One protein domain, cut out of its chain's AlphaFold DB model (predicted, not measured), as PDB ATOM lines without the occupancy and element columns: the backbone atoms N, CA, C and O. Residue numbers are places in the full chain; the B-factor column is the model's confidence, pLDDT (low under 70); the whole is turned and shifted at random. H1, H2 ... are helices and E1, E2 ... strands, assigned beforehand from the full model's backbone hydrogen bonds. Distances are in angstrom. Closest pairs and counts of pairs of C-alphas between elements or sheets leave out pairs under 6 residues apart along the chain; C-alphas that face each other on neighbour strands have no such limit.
ATOM      1  N   PHE A   8      -3.892 -27.375  20.111       93.88
ATOM      2  CA  PHE A   8      -2.688 -26.807  20.709       93.88
ATOM      3  C   PHE A   8      -2.155 -27.723  21.813       93.88
ATOM      4  O   PHE A   8      -0.956 -27.975  21.857       93.88
ATOM      5  N   THR A   9      -3.038 -28.314  22.624       95.69
ATOM      6  CA  THR A   9      -2.665 -29.290  23.663       95.69
ATOM      7  C   THR A   9      -1.804 -30.424  23.124       95.69
ATOM      8  O   THR A   9      -0.779 -30.743  23.720       95.69
ATOM      9  N   PHE A  10      -2.156 -30.991  21.967       94.75
ATOM     10  CA  PHE A  10      -1.356 -32.050  21.353       94.75
ATOM     11  C   PHE A  10       0.080 -31.596  21.051       94.75
ATOM     12  O   PHE A  10       1.036 -32.269  21.438       94.75
ATOM     13  N   TYR A  11       0.239 -30.444  20.398       95.81
ATOM     14  CA  TYR A  11       1.559 -29.926  20.038       95.81
ATOM     15  C   TYR A  11       2.382 -29.500  21.256       95.81
ATOM     16  O   TYR A  11       3.584 -29.746  21.281       95.81
ATOM     17  N   PHE A  12       1.750 -28.927  22.282       96.06
ATOM     18  CA  PHE A  12       2.431 -28.566  23.527       96.06
ATOM     19  C   PHE A  12       2.932 -29.800  24.285       96.06
ATOM     20  O   PHE A  12       4.067 -29.796  24.757       96.06
ATOM     21  N   MET A  13       2.143 -30.879  24.348       96.12
ATOM     22  CA  MET A  13       2.600 -32.152  24.921       96.12
ATOM     23  C   MET A  13       3.792 -32.722  24.147       96.12
ATOM     24  O   MET A  13       4.793 -33.101  24.753       96.12
ATOM     25  N   LEU A  14       3.708 -32.758  22.813       96.31
ATOM     26  CA  LEU A  14       4.794 -33.265  21.973       96.31
ATOM     27  C   LEU A  14       6.075 -32.443  22.163       96.31
ATOM     28  O   LEU A  14       7.149 -33.005  22.350       96.31
ATOM     29  N   PHE A  15       5.953 -31.116  22.162       95.56
ATOM     30  CA  PHE A  15       7.081 -30.220  22.383       95.56
ATOM     31  C   PHE A  15       7.697 -30.404  23.776       95.56
ATOM     32  O   PHE A  15       8.915 -30.475  23.899       95.56
ATOM     33  N   SER A  16       6.873 -30.580  24.810       96.44
ATOM     34  CA  SER A  16       7.348 -30.871  26.165       96.44
ATOM     35  C   SER A  16       8.159 -32.171  26.236       96.44
ATOM     36  O   SER A  16       9.234 -32.195  26.832       96.44
ATOM     37  N   ILE A  17       7.706 -33.234  25.560       96.94
ATOM     38  CA  ILE A  17       8.452 -34.500  25.470       96.94
ATOM     39  C   ILE A  17       9.799 -34.293  24.768       96.94
ATOM     40  O   ILE A  17      10.808 -34.830  25.223       96.94
ATOM     41  N   LEU A  18       9.844 -33.495  23.695       95.94
ATOM     42  CA  LEU A  18      11.094 -33.176  23.000       95.94
ATOM     43  C   LEU A  18      12.074 -32.412  23.900       95.94
ATOM     44  O   LEU A  18      13.265 -32.714  23.883       95.94
ATOM     45  N   LEU A  19      11.591 -31.471  24.715       95.12
ATOM     46  CA  LEU A  19      12.430 -30.750  25.677       95.12
ATOM     47  C   LEU A  19      12.952 -31.666  26.792       95.12
ATOM     48  O   LEU A  19      14.136 -31.610  27.116       95.12
ATOM     49  N   ILE A  20      12.106 -32.550  27.330       95.56
ATOM     50  CA  ILE A  20      12.521 -33.564  28.312       95.56
ATOM     51  C   ILE A  20      13.571 -34.500  27.705       95.56
ATOM     52  O   ILE A  20      14.572 -34.805  28.347       95.56
ATOM     53  N   TYR A  21      13.386 -34.932  26.458       95.12
ATOM     54  CA  TYR A  21      14.365 -35.764  25.765       95.12
ATOM     55  C   TYR A  21      15.694 -35.026  25.560       95.12
ATOM     56  O   TYR A  21      16.752 -35.581  25.849       95.12
ATOM     57  N   ASN A  22      15.644 -33.760  25.137       94.50
ATOM     58  CA  ASN A  22      16.820 -32.904  24.982       94.50
ATOM     59  C   ASN A  22      17.595 -32.741  26.303       94.50
ATOM     60  O   ASN A  22      18.827 -32.782  26.312       94.50
ATOM     61  N   GLN A  23      16.874 -32.623  27.422       94.81
ATOM     62  CA  GLN A  23      17.460 -32.636  28.761       94.81
ATOM     63  C   GLN A  23      18.129 -33.972  29.070       94.81
ATOM     64  O   GLN A  23      19.290 -34.014  29.472       94.81
ATOM     65  N   TYR A  24      17.398 -35.065  28.863       93.00
ATOM     66  CA  TYR A  24      17.830 -36.416  29.195       93.00
ATOM     67  C   TYR A  24      19.153 -36.797  28.515       93.00
ATOM     68  O   TYR A  24      20.026 -37.390  29.152       93.00
ATOM     69  N   ILE A  25      19.333 -36.404  27.251       94.69
ATOM     70  CA  ILE A  25      20.562 -36.662  26.482       94.69
ATOM     71  C   ILE A  25      21.698 -35.660  26.751       94.69
ATOM     72  O   ILE A  25      22.788 -35.846  26.218       94.69
ATOM     73  N   GLY A  26      21.478 -34.647  27.599       91.06
ATOM     74  CA  GLY A  26      22.527 -33.758  28.110       91.06
ATOM     75  C   GLY A  26      22.643 -32.387  27.436       91.06
ATOM     76  O   GLY A  26      23.416 -31.548  27.909       91.06
ATOM     77  N   TYR A  27      21.864 -32.103  26.387       90.25
ATOM     78  CA  TYR A  27      21.936 -30.823  25.664       90.25
ATOM     79  C   TYR A  27      21.426 -29.622  26.471       90.25
ATOM     80  O   TYR A  27      21.751 -28.487  26.136       90.25
ATOM     81  N   ASP A  28      20.679 -29.849  27.552       88.31
ATOM     82  CA  ASP A  28      20.321 -28.815  28.530       88.31
ATOM     83  C   ASP A  28      20.899 -29.142  29.922       88.31
ATOM     84  O   ASP A  28      20.243 -29.171  30.949       88.31
ATOM     85  N   SER A  29      22.208 -29.367  30.001       82.62
ATOM     86  CA  SER A  29      22.881 -29.836  31.227       82.62
ATOM     87  C   SER A  29      22.580 -29.086  32.545       82.62
ATOM     88  O   SER A  29      22.864 -29.624  33.610       82.62
ATOM     89  N   LYS A  30      22.021 -27.868  32.502       82.81
ATOM     90  CA  LYS A  30      21.639 -27.073  33.681       82.81
ATOM     91  C   LYS A  30      20.125 -26.966  33.934       82.81
ATOM     92  O   LYS A  30      19.731 -26.211  34.819       82.81
ATOM     93  N   ASN A  31      19.290 -27.702  33.197       81.88
ATOM     94  CA  ASN A  31      17.823 -27.598  33.215       81.88
ATOM     95  C   ASN A  31      17.313 -26.178  32.872       81.88
ATOM     96  O   ASN A  31      16.223 -25.784  33.293       81.88
ATOM     97  N   ILE A  32      18.102 -25.372  32.152       82.25
ATOM     98  CA  ILE A  32      17.764 -23.976  31.848       82.25
ATOM     99  C   ILE A  32      16.594 -23.936  30.875       82.25
ATOM    100  O   ILE A  32      15.665 -23.164  31.098       82.25
ATOM    101  N   ILE A  33      16.619 -24.750  29.824       85.00
ATOM    102  CA  ILE A  33      15.536 -24.826  28.840       85.00
ATOM    103  C   ILE A  33      14.309 -25.460  29.496       85.00
ATOM    104  O   ILE A  33      13.206 -24.926  29.386       85.00
ATOM    105  N   LEU A  34      14.502 -26.544  30.244       86.88
ATOM    106  CA  LEU A  34      13.423 -27.246  30.930       86.88
ATOM    107  C   LEU A  34      12.672 -26.340  31.929       86.88
ATOM    108  O   LEU A  34      11.445 -26.374  31.996       86.88
ATOM    109  N   ILE A  35      13.374 -25.499  32.692       87.25
ATOM    110  CA  ILE A  35      12.748 -24.629  33.701       87.25
ATOM    111  C   ILE A  35      12.388 -23.262  33.115       87.25
ATOM    112  O   ILE A  35      11.239 -22.839  33.201       87.25
ATOM    113  N   SER A  36      13.337 -22.563  32.494       83.81
ATOM    114  CA  SER A  36      13.175 -21.149  32.115       83.81
ATOM    115  C   SER A  36      12.221 -20.944  30.942       83.81
ATOM    116  O   SER A  36      11.560 -19.908  30.879       83.81
ATOM    117  N   PHE A  37      12.111 -21.917  30.031       85.56
ATOM    118  CA  PHE A  37      11.182 -21.834  28.897       85.56
ATOM    119  C   PHE A  37       9.716 -22.017  29.320       85.56
ATOM    120  O   PHE A  37       8.788 -21.753  28.560       85.56
ATOM    121  N   ASN A  38       9.501 -22.447  30.559       90.88
ATOM    122  CA  ASN A  38       8.199 -22.663  31.146       90.88
ATOM    123  C   ASN A  38       7.953 -21.617  32.234       90.88
ATOM    124  O   ASN A  38       8.340 -21.800  33.382       90.88
ATOM    125  N   VAL A  39       7.327 -20.494  31.880       89.00
ATOM    126  CA  VAL A  39       7.179 -19.337  32.785       89.00
ATOM    127  C   VAL A  39       6.484 -19.706  34.099       89.00
ATOM    128  O   VAL A  39       6.891 -19.229  35.158       89.00
ATOM    129  N   ILE A  40       5.467 -20.573  34.050       91.06
ATOM    130  CA  ILE A  40       4.769 -21.040  35.255       91.06
ATOM    131  C   ILE A  40       5.740 -21.829  36.129       91.06
ATOM    132  O   ILE A  40       5.911 -21.504  37.303       91.06
ATOM    133  N   LEU A  41       6.412 -22.827  35.552       91.94
ATOM    134  CA  LEU A  41       7.357 -23.654  36.293       91.94
ATOM    135  C   LEU A  41       8.528 -22.829  36.838       91.94
ATOM    136  O   LEU A  41       8.887 -22.998  37.994       91.94
ATOM    137  N   ASN A  42       9.077 -21.901  36.053       93.50
ATOM    138  CA  ASN A  42      10.158 -21.005  36.458       93.50
ATOM    139  C   ASN A  42       9.778 -20.161  37.680       93.50
ATOM    140  O   ASN A  42      10.580 -19.982  38.592       93.50
ATOM    141  N   ASN A  43       8.548 -19.647  37.720       92.88
ATOM    142  CA  ASN A  43       8.072 -18.878  38.867       92.88
ATOM    143  C   ASN A  43       7.852 -19.764  40.095       92.88
ATOM    144  O   ASN A  43       8.237 -19.372  41.192       92.88
ATOM    145  N   LEU A  44       7.298 -20.965  39.914       92.19
ATOM    146  CA  LEU A  44       7.118 -21.913  41.013       92.19
ATOM    147  C   LEU A  44       8.462 -22.405  41.569       92.19
ATOM    148  O   LEU A  44       8.621 -22.509  42.778       92.19
ATOM    149  N   PHE A  45       9.464 -22.635  40.717       91.25
ATOM    150  CA  PHE A  45      10.786 -23.128  41.122       91.25
ATOM    151  C   PHE A  45      11.603 -22.115  41.943       91.25
ATOM    152  O   PHE A  45      12.584 -22.482  42.589       91.25
ATOM    153  N   LYS A  46      11.204 -20.835  41.937       92.75
ATOM    154  CA  LYS A  46      11.770 -19.791  42.808       92.75
ATOM    155  C   LYS A  46      11.216 -19.841  44.234       92.75
ATOM    156  O   LYS A  46      11.783 -19.195  45.107       92.75
ATOM    157  N   ILE A  47      10.125 -20.570  44.465       95.62
ATOM    158  CA  ILE A  47       9.528 -20.760  45.786       95.62
ATOM    159  C   ILE A  47      10.226 -21.949  46.453       95.62
ATOM    160  O   ILE A  47      10.210 -23.057  45.916       95.62
ATOM    161  N   ASP A  48      10.818 -21.727  47.630       94.00
ATOM    162  CA  ASP A  48      11.644 -22.722  48.328       94.00
ATOM    163  C   ASP A  48      10.913 -24.042  48.569       94.00
ATOM    164  O   ASP A  48      11.392 -25.096  48.153       94.00
ATOM    165  N   SER A  49       9.711 -23.981  49.140       94.75
ATOM    166  CA  SER A  49       8.906 -25.169  49.441       94.75
ATOM    167  C   SER A  49       8.555 -25.980  48.192       94.75
ATOM    168  O   SER A  49       8.570 -27.207  48.213       94.75
ATOM    169  N   PHE A  50       8.275 -25.313  47.070       94.12
ATOM    170  CA  PHE A  50       7.974 -25.998  45.816       94.12
ATOM    171  C   PHE A  50       9.216 -26.675  45.228       94.12
ATOM    172  O   PHE A  50       9.144 -27.800  44.732       94.12
ATOM    173  N   ARG A  51      10.368 -26.006  45.310       93.38
ATOM    174  CA  ARG A  51      11.652 -26.566  44.887       93.38
ATOM    175  C   ARG A  51      12.047 -27.778  45.730       93.38
ATOM    176  O   ARG A  51      12.505 -28.767  45.163       93.38
ATOM    177  N   GLU A  52      11.842 -27.731  47.044       95.12
ATOM    178  CA  GLU A  52      12.056 -28.878  47.934       95.12
ATOM    179  C   GLU A  52      11.175 -30.066  47.540       95.12
ATOM    180  O   GLU A  52      11.688 -31.172  47.385       95.12
ATOM    181  N   ILE A  53       9.884 -29.832  47.273       95.06
ATOM    182  CA  ILE A  53       8.956 -30.877  46.817       95.06
ATOM    183  C   ILE A  53       9.409 -31.487  45.488       95.06
ATOM    184  O   ILE A  53       9.415 -32.706  45.341       95.06
ATOM    185  N   ILE A  54       9.799 -30.674  44.500       93.56
ATOM    186  CA  ILE A  54      10.282 -31.216  43.222       93.56
ATOM    187  C   ILE A  54      11.541 -32.058  43.431       93.56
ATOM    188  O   ILE A  54      11.670 -33.127  42.833       93.56
ATOM    189  N   ASN A  55      12.465 -31.603  44.272       92.06
ATOM    190  CA  ASN A  55      13.734 -32.288  44.488       92.06
ATOM    191  C   ASN A  55      13.624 -33.500  45.427       92.06
ATOM    192  O   ASN A  55      14.539 -34.315  45.442       92.06
ATOM    193  N   SER A  56      12.521 -33.666  46.166       93.56
ATOM    194  CA  SER A  56      12.295 -34.831  47.034       93.56
ATOM    195  C   SER A  56      11.815 -36.079  46.284       93.56
ATOM    196  O   SER A  56      11.662 -37.141  46.887       93.56
ATOM    197  N   GLY A  57      11.490 -35.951  44.996       92.19
ATOM    198  CA  GLY A  57      11.000 -37.052  44.173       92.19
ATOM    199  C   GLY A  57      12.092 -38.041  43.746       92.19
ATOM    200  O   GLY A  57      13.283 -37.760  43.882       92.19
ATOM    201  N   PRO A  58      11.704 -39.193  43.166       96.19
ATOM    202  CA  PRO A  58      12.652 -40.125  42.565       96.19
ATOM    203  C   PRO A  58      13.502 -39.440  41.494       96.19
ATOM    204  O   PRO A  58      12.977 -38.662  40.691       96.19
ATOM    205  N   THR A  59      14.791 -39.766  41.441       96.06
ATOM    206  CA  THR A  59      15.695 -39.294  40.389       96.06
ATOM    207  C   THR A  59      15.897 -40.364  39.324       96.06
ATOM    208  O   THR A  59      15.771 -41.567  39.568       96.06
ATOM    209  N   ILE A  60      16.190 -39.920  38.106       94.69
ATOM    210  CA  ILE A  60      16.650 -40.787  37.024       94.69
ATOM    211  C   ILE A  60      18.003 -40.309  36.526       94.69
ATOM    212  O   ILE A  60      18.275 -39.107  36.498       94.69
ATOM    213  N   LYS A  61      18.840 -41.257  36.098       95.50
ATOM    214  CA  LYS A  61      20.136 -40.948  35.494       95.50
ATOM    215  C   LYS A  61      19.935 -40.210  34.176       95.50
ATOM    216  O   LYS A  61      19.092 -40.598  33.370       95.50
ATOM    217  N   THR A  62      20.718 -39.163  33.964       92.94
ATOM    218  CA  THR A  62      20.709 -38.360  32.738       92.94
ATOM    219  C   THR A  62      22.137 -38.102  32.280       92.94
ATOM    220  O   THR A  62      23.068 -38.139  33.081       92.94
ATOM    221  N   ASN A  63      22.321 -37.784  31.001       92.31
ATOM    222  CA  ASN A  63      23.635 -37.434  30.454       92.31
ATOM    223  C   ASN A  63      23.990 -35.952  30.692       92.31
ATOM    224  O   ASN A  63      24.702 -35.337  29.904       92.31
ATOM    225  N   THR A  64      23.446 -35.352  31.751       89.62
ATOM    226  CA  THR A  64      23.686 -33.953  32.122       89.62
ATOM    227  C   THR A  64      24.900 -33.838  33.044       89.62
ATOM    228  O   THR A  64      25.356 -34.828  33.613       89.62
ATOM    229  N   LEU A  65      25.394 -32.616  33.259       87.12
ATOM    230  CA  LEU A  65      26.472 -32.337  34.221       87.12
ATOM    231  C   LEU A  65      26.158 -32.815  35.648       87.12
ATOM    232  O   LEU A  65      27.069 -33.202  36.372       87.12
ATOM    233  N   PHE A  66      24.885 -32.778  36.048       85.62
ATOM    234  CA  PHE A  66      24.449 -33.227  37.370       85.62
ATOM    235  C   PHE A  66      24.271 -34.748  37.451       85.62
ATOM    236  O   PHE A  66      24.149 -35.285  38.545       85.62
ATOM    237  N   GLY A  67      24.259 -35.452  36.313       89.31
ATOM    238  CA  GLY A  67      24.156 -36.911  36.230       89.31
ATOM    239  C   GLY A  67      22.775 -37.483  36.566       89.31
ATOM    240  O   GLY A  67      22.478 -38.626  36.215       89.31
ATOM    241  N   GLU A  68      21.900 -36.699  37.193       92.94
ATOM    242  CA  GLU A  68      20.545 -37.094  37.552       92.94
ATOM    243  C   GLU A  68      19.560 -35.921  37.509       92.94
ATOM    244  O   GLU A  68      19.932 -34.761  37.681       92.94
ATOM    245  N   THR A  69      18.288 -36.240  37.270       93.19
ATOM    246  CA  THR A  69      17.184 -35.273  37.278       93.19
ATOM    247  C   THR A  69      15.973 -35.874  37.983       93.19
ATOM    248  O   THR A  69      15.673 -37.059  37.814       93.19
ATOM    249  N   SER A  70      15.252 -35.054  38.752       94.62
ATOM    250  CA  SER A  70      14.003 -35.459  39.405       94.62
ATOM    251  C   SER A  70      12.901 -35.775  38.388       94.62
ATOM    252  O   SER A  70      12.605 -34.982  37.491       94.62
ATOM    253  N   VAL A  71      12.222 -36.904  38.582       95.50
ATOM    254  CA  VAL A  71      11.029 -37.283  37.811       95.50
ATOM    255  C   VAL A  71       9.895 -36.281  38.034       95.50
ATOM    256  O   VAL A  71       9.149 -35.980  37.101       95.50
ATOM    257  N   TYR A  72       9.777 -35.707  39.235       96.00
ATOM    258  CA  TYR A  72       8.757 -34.695  39.517       96.00
ATOM    259  C   TYR A  72       8.973 -33.438  38.682       96.00
ATOM    260  O   TYR A  72       7.997 -32.859  38.213       96.00
ATOM    261  N   LEU A  73      10.224 -33.061  38.400       94.44
ATOM    262  CA  LEU A  73      10.513 -31.930  37.522       94.44
ATOM    263  C   LEU A  73       9.965 -32.166  36.105       94.44
ATOM    264  O   LEU A  73       9.321 -31.280  35.543       94.44
ATOM    265  N   TYR A  74      10.151 -33.369  35.551       95.50
ATOM    266  CA  TYR A  74       9.593 -33.740  34.244       95.50
ATOM    267  C   TYR A  74       8.068 -33.766  34.243       95.50
ATOM    268  O   TYR A  74       7.451 -33.242  33.317       95.50
ATOM    269  N   ILE A  75       7.455 -34.311  35.294       95.94
ATOM    270  CA  ILE A  75       5.997 -34.327  35.437       95.94
ATOM    271  C   ILE A  75       5.453 -32.894  35.515       95.94
ATOM    272  O   ILE A  75       4.542 -32.543  34.766       95.94
ATOM    273  N   CYS A  76       6.027 -32.044  36.368       95.31
ATOM    274  CA  CYS A  76       5.614 -30.650  36.506       95.31
ATOM    275  C   CYS A  76       5.775 -29.880  35.190       95.31
ATOM    276  O   CYS A  76       4.863 -29.146  34.801       95.31
ATOM    277  N   HIS A  77       6.890 -30.076  34.482       95.62
ATOM    278  CA  HIS A  77       7.118 -29.486  33.165       95.62
ATOM    279  C   HIS A  77       6.064 -29.943  32.142       95.62
ATOM    280  O   HIS A  77       5.481 -29.118  31.443       95.62
ATOM    281  N   PHE A  78       5.748 -31.236  32.098       96.81
ATOM    282  CA  PHE A  78       4.748 -31.774  31.180       96.81
ATOM    283  C   PHE A  78       3.330 -31.261  31.472       96.81
ATOM    284  O   PHE A  78       2.627 -30.807  30.566       96.81
ATOM    285  N   ILE A  79       2.919 -31.255  32.744       96.38
ATOM    286  CA  ILE A  79       1.593 -30.781  33.172       96.38
ATOM    287  C   ILE A  79       1.396 -29.303  32.825       96.38
ATOM    288  O   ILE A  79       0.351 -28.913  32.311       96.38
ATOM    289  N   THR A  80       2.396 -28.466  33.073       95.88
ATOM    290  CA  THR A  80       2.309 -27.028  32.770       95.88
ATOM    291  C   THR A  80       2.206 -26.760  31.262       95.88
ATOM    292  O   THR A  80       1.438 -25.889  30.857       95.88
ATOM    293  N   PHE A  81       2.852 -27.567  30.411       95.38
ATOM    294  CA  PHE A  81       2.635 -27.521  28.958       95.38
ATOM    295  C   PHE A  81       1.222 -27.951  28.543       95.38
ATOM    296  O   PHE A  81       0.630 -27.320  27.661       95.38
ATOM    297  N   ILE A  82       0.639 -28.962  29.198       96.00
ATOM    298  CA  ILE A  82      -0.777 -29.318  28.997       96.00
ATOM    299  C   ILE A  82      -1.677 -28.127  29.337       96.00
ATOM    300  O   ILE A  82      -2.574 -27.809  28.559       96.00
ATOM    301  N   ILE A  83      -1.422 -27.439  30.456       95.62
ATOM    302  CA  ILE A  83      -2.203 -26.265  30.875       95.62
ATOM    303  C   ILE A  83      -2.158 -25.170  29.801       95.62
ATOM    304  O   ILE A  83      -3.213 -24.661  29.418       95.62
ATOM    305  N   TYR A  84      -0.979 -24.848  29.258       94.31
ATOM    306  CA  TYR A  84      -0.862 -23.882  28.158       94.31
ATOM    307  C   TYR A  84      -1.674 -24.294  26.930       94.31
ATOM    308  O   TYR A  84      -2.423 -23.491  26.368       94.31
ATOM    309  N   GLY A  85      -1.562 -25.557  26.529       95.31
ATOM    310  CA  GLY A  85      -2.290 -26.077  25.383       95.31
ATOM    311  C   GLY A  85      -3.809 -26.046  25.566       95.31
ATOM    312  O   GLY A  85      -4.525 -25.611  24.663       95.31
ATOM    313  N   LEU A  86      -4.298 -26.435  26.749       95.88
ATOM    314  CA  LEU A  86      -5.721 -26.395  27.088       95.88
ATOM    315  C   LEU A  86      -6.258 -24.965  27.101       95.88
ATOM    316  O   LEU A  86      -7.363 -24.726  26.609       95.88
ATOM    317  N   PHE A  87      -5.475 -24.020  27.625       95.81
ATOM    318  CA  PHE A  87      -5.821 -22.604  27.639       95.81
ATOM    319  C   PHE A  87      -5.973 -22.043  26.218       95.81
ATOM    320  O   PHE A  87      -6.986 -21.418  25.903       95.81
ATOM    321  N   LEU A  88      -5.031 -22.339  25.318       95.38
ATOM    322  CA  LEU A  88      -5.118 -21.915  23.917       95.38
ATOM    323  C   LEU A  88      -6.258 -22.606  23.162       95.38
ATOM    324  O   LEU A  88      -6.963 -21.966  22.381       95.38
ATOM    325  N   ASP A  89      -6.490 -23.895  23.411       94.25
ATOM    326  CA  ASP A  89      -7.634 -24.607  22.838       94.25
ATOM    327  C   ASP A  89      -8.971 -24.037  23.343       94.25
ATOM    328  O   ASP A  89      -9.949 -24.002  22.594       94.25
ATOM    329  N   PHE A  90      -9.028 -23.569  24.592       94.50
ATOM    330  CA  PHE A  90     -10.189 -22.875  25.140       94.50
ATOM    331  C   PHE A  90     -10.419 -21.521  24.457       94.50
ATOM    332  O   PHE A  90     -11.519 -21.295  23.952       94.50
ATOM    333  N   ILE A  91      -9.387 -20.677  24.336       94.44
ATOM    334  CA  ILE A  91      -9.469 -19.398  23.607       94.44
ATOM    335  C   ILE A  91      -9.924 -19.622  22.164       94.44
ATOM    336  O   ILE A  91     -10.846 -18.960  21.693       94.44
ATOM    337  N   LYS A  92      -9.336 -20.601  21.468       92.38
ATOM    338  CA  LYS A  92      -9.723 -20.965  20.100       92.38
ATOM    339  C   LYS A  92     -11.213 -21.285  19.993       92.38
ATOM    340  O   LYS A  92     -11.855 -20.876  19.030       92.38
ATOM    341  N   ARG A  93     -11.768 -22.027  20.957       91.44
ATOM    342  CA  ARG A  93     -13.202 -22.350  20.983       91.44
ATOM    343  C   ARG A  93     -14.066 -21.113  21.219       91.44
ATOM    344  O   ARG A  93     -15.096 -21.000  20.564       91.44
ATOM    345  N   LEU A  94     -13.649 -20.203  22.101       92.00
ATOM    346  CA  LEU A  94     -14.362 -18.943  22.329       92.00
ATOM    347  C   LEU A  94     -14.390 -18.072  21.067       92.00
ATOM    348  O   LEU A  94     -15.464 -17.647  20.662       92.00
ATOM    349  N   LEU A  95     -13.244 -17.893  20.403       90.38
ATOM    350  CA  LEU A  95     -13.136 -17.086  19.181       90.38
ATOM    351  C   LEU A  95     -13.942 -17.667  18.012       90.38
ATOM    352  O   LEU A  95     -14.602 -16.936  17.281       90.38
ATOM    353  N   LEU A  96     -13.910 -18.991  17.831       87.44
ATOM    354  CA  LEU A  96     -14.713 -19.641  16.792       87.44
ATOM    355  C   LEU A  96     -16.211 -19.500  17.062       87.44
ATOM    356  O   LEU A  96     -16.974 -19.367  16.114       87.44
ATOM    357  N   LYS A  97     -16.632 -19.525  18.332       82.88
ATOM    358  CA  LYS A  97     -18.034 -19.323  18.692       82.88
ATOM    359  C   LYS A  97     -18.495 -17.904  18.342       82.88
ATOM    360  O   LYS A  97     -19.495 -17.770  17.648       82.88
ATOM    361  N   THR A  98     -17.741 -16.880  18.746       81.00
ATOM    362  CA  THR A  98     -18.092 -15.478  18.460       81.00
ATOM    363  C   THR A  98     -18.108 -15.184  16.960       81.00
ATOM    364  O   THR A  98     -19.052 -14.587  16.468       81.00
ATOM    365  N   MET A  99     -17.132 -15.690  16.194       77.94
ATOM    366  CA  MET A  99     -17.099 -15.470  14.738       77.94
ATOM    367  C   MET A  99     -18.240 -16.162  13.973       77.94
ATOM    368  O   MET A  99     -18.553 -15.743  12.863       77.94
ATOM    369  N   ILE A 100     -18.828 -17.236  14.512       71.50
ATOM    370  CA  ILE A 100     -19.976 -17.916  13.891       71.50
ATOM    371  C   ILE A 100     -21.282 -17.171  14.193       71.50
ATOM    372  O   ILE A 100     -22.150 -17.120  13.327       71.50
TER     373      ILE A 100
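AT A GLANCE: This is residues 8 to 100 of the 108 residues of an uncharacterized protein of Maledivibacter halophilus (UniProt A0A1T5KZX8). A small two-stranded hairpin, E1 and E2, leads straight into one long helix, H5, which makes the longest axis; H1 packs side by side with H5, running opposite ways. The short helices H3 and H4 pack on the first part of H5, H2 packs on the later part of H1, and residues 93 to 100 of H5 stick out free. The printed part has 93 residues with five named helices and two named strands, in the order H1, H2, H3, H4, E1, E2, H5; the sheet is E1 - E2, antiparallel, and the class is mostly helix. The whole is only just loose, close to compact, with a radius of gyration of the C-alphas of 15.3 A, and is elongated, spanning 53 by 28 by 19 A.

IN THESE COORDINATES: E1 is residues 59 to 61, 6.8 A long, and E2 is residues 68 to 70, 7.0 A long. H5, residues 71 to 100, is 43.7 A long, from C-alpha 71 at (11.029, -37.283, 37.811) to C-alpha 100 at (-19.976, -17.916, 13.891). H1, residues 8 to 24, begins at C-alpha 8 at (-2.688, -26.807, 20.709) and is 24.2 A long. H2 is residues 32 to 36, 5.4 A; H3 is residues 39 to 45, 9.8 A; H4 is residues 48 to 55, 10.5 A.

HOW THE PARTS SIT: E1 and E2 form a hairpin, antiparallel at 149 degrees, with N 60 and O 69 2.9 A apart and N 69 and O 60 3.0 A apart, within hydrogen-bond range. A tight link with no residue between joins E2 to H5. H1 touches H5 at a shallow tilt of 21 degrees, opposite ways; their closest C-alphas, of Thr 9 and Gly 85, are 3.7 A apart. H3 touches H5, there with residues 76 to 80 alone, at a shallow tilt of 30 degrees, opposite ways; the closest C-alphas, of Leu 41 and His 77, are 6.6 A apart. H4 touches residues 72 to 73 of H5 alone, only just about perpendicular at 73 degrees, with the C-alphas of Ile 54 and Tyr 72 closest at 5.3 A. H2 touches residues 19 to 23 of H1 alone, the C-alphas of Leu 19 and Leu 34 being closest at 6.4 A. H2 and H3 touch only at the corner, with the C-alphas of Ile 35 and Asn 42 closest at 5.2 A. H3 and H4 only just touch, only at the corner, with 3 pairs of C-alphas within 8 A; the closest, of Phe 45 and Arg 51, are 5.2 A apart. H1 is apart from H3 and H4. In H1, H2, H3, H4 and H5 every O i to N i+4 pair is within hydrogen-bond range.

THE WHOLE: The two C-alphas farthest apart, of Gly 67 and Ile 100, are 53.0 A apart. Without residues 93 to 100 the body spans 41 by 28 by 19 A. The printed part has no cut, and no link is long. The mean pLDDT of the printed part is 92.2, and no printed residue is under 70.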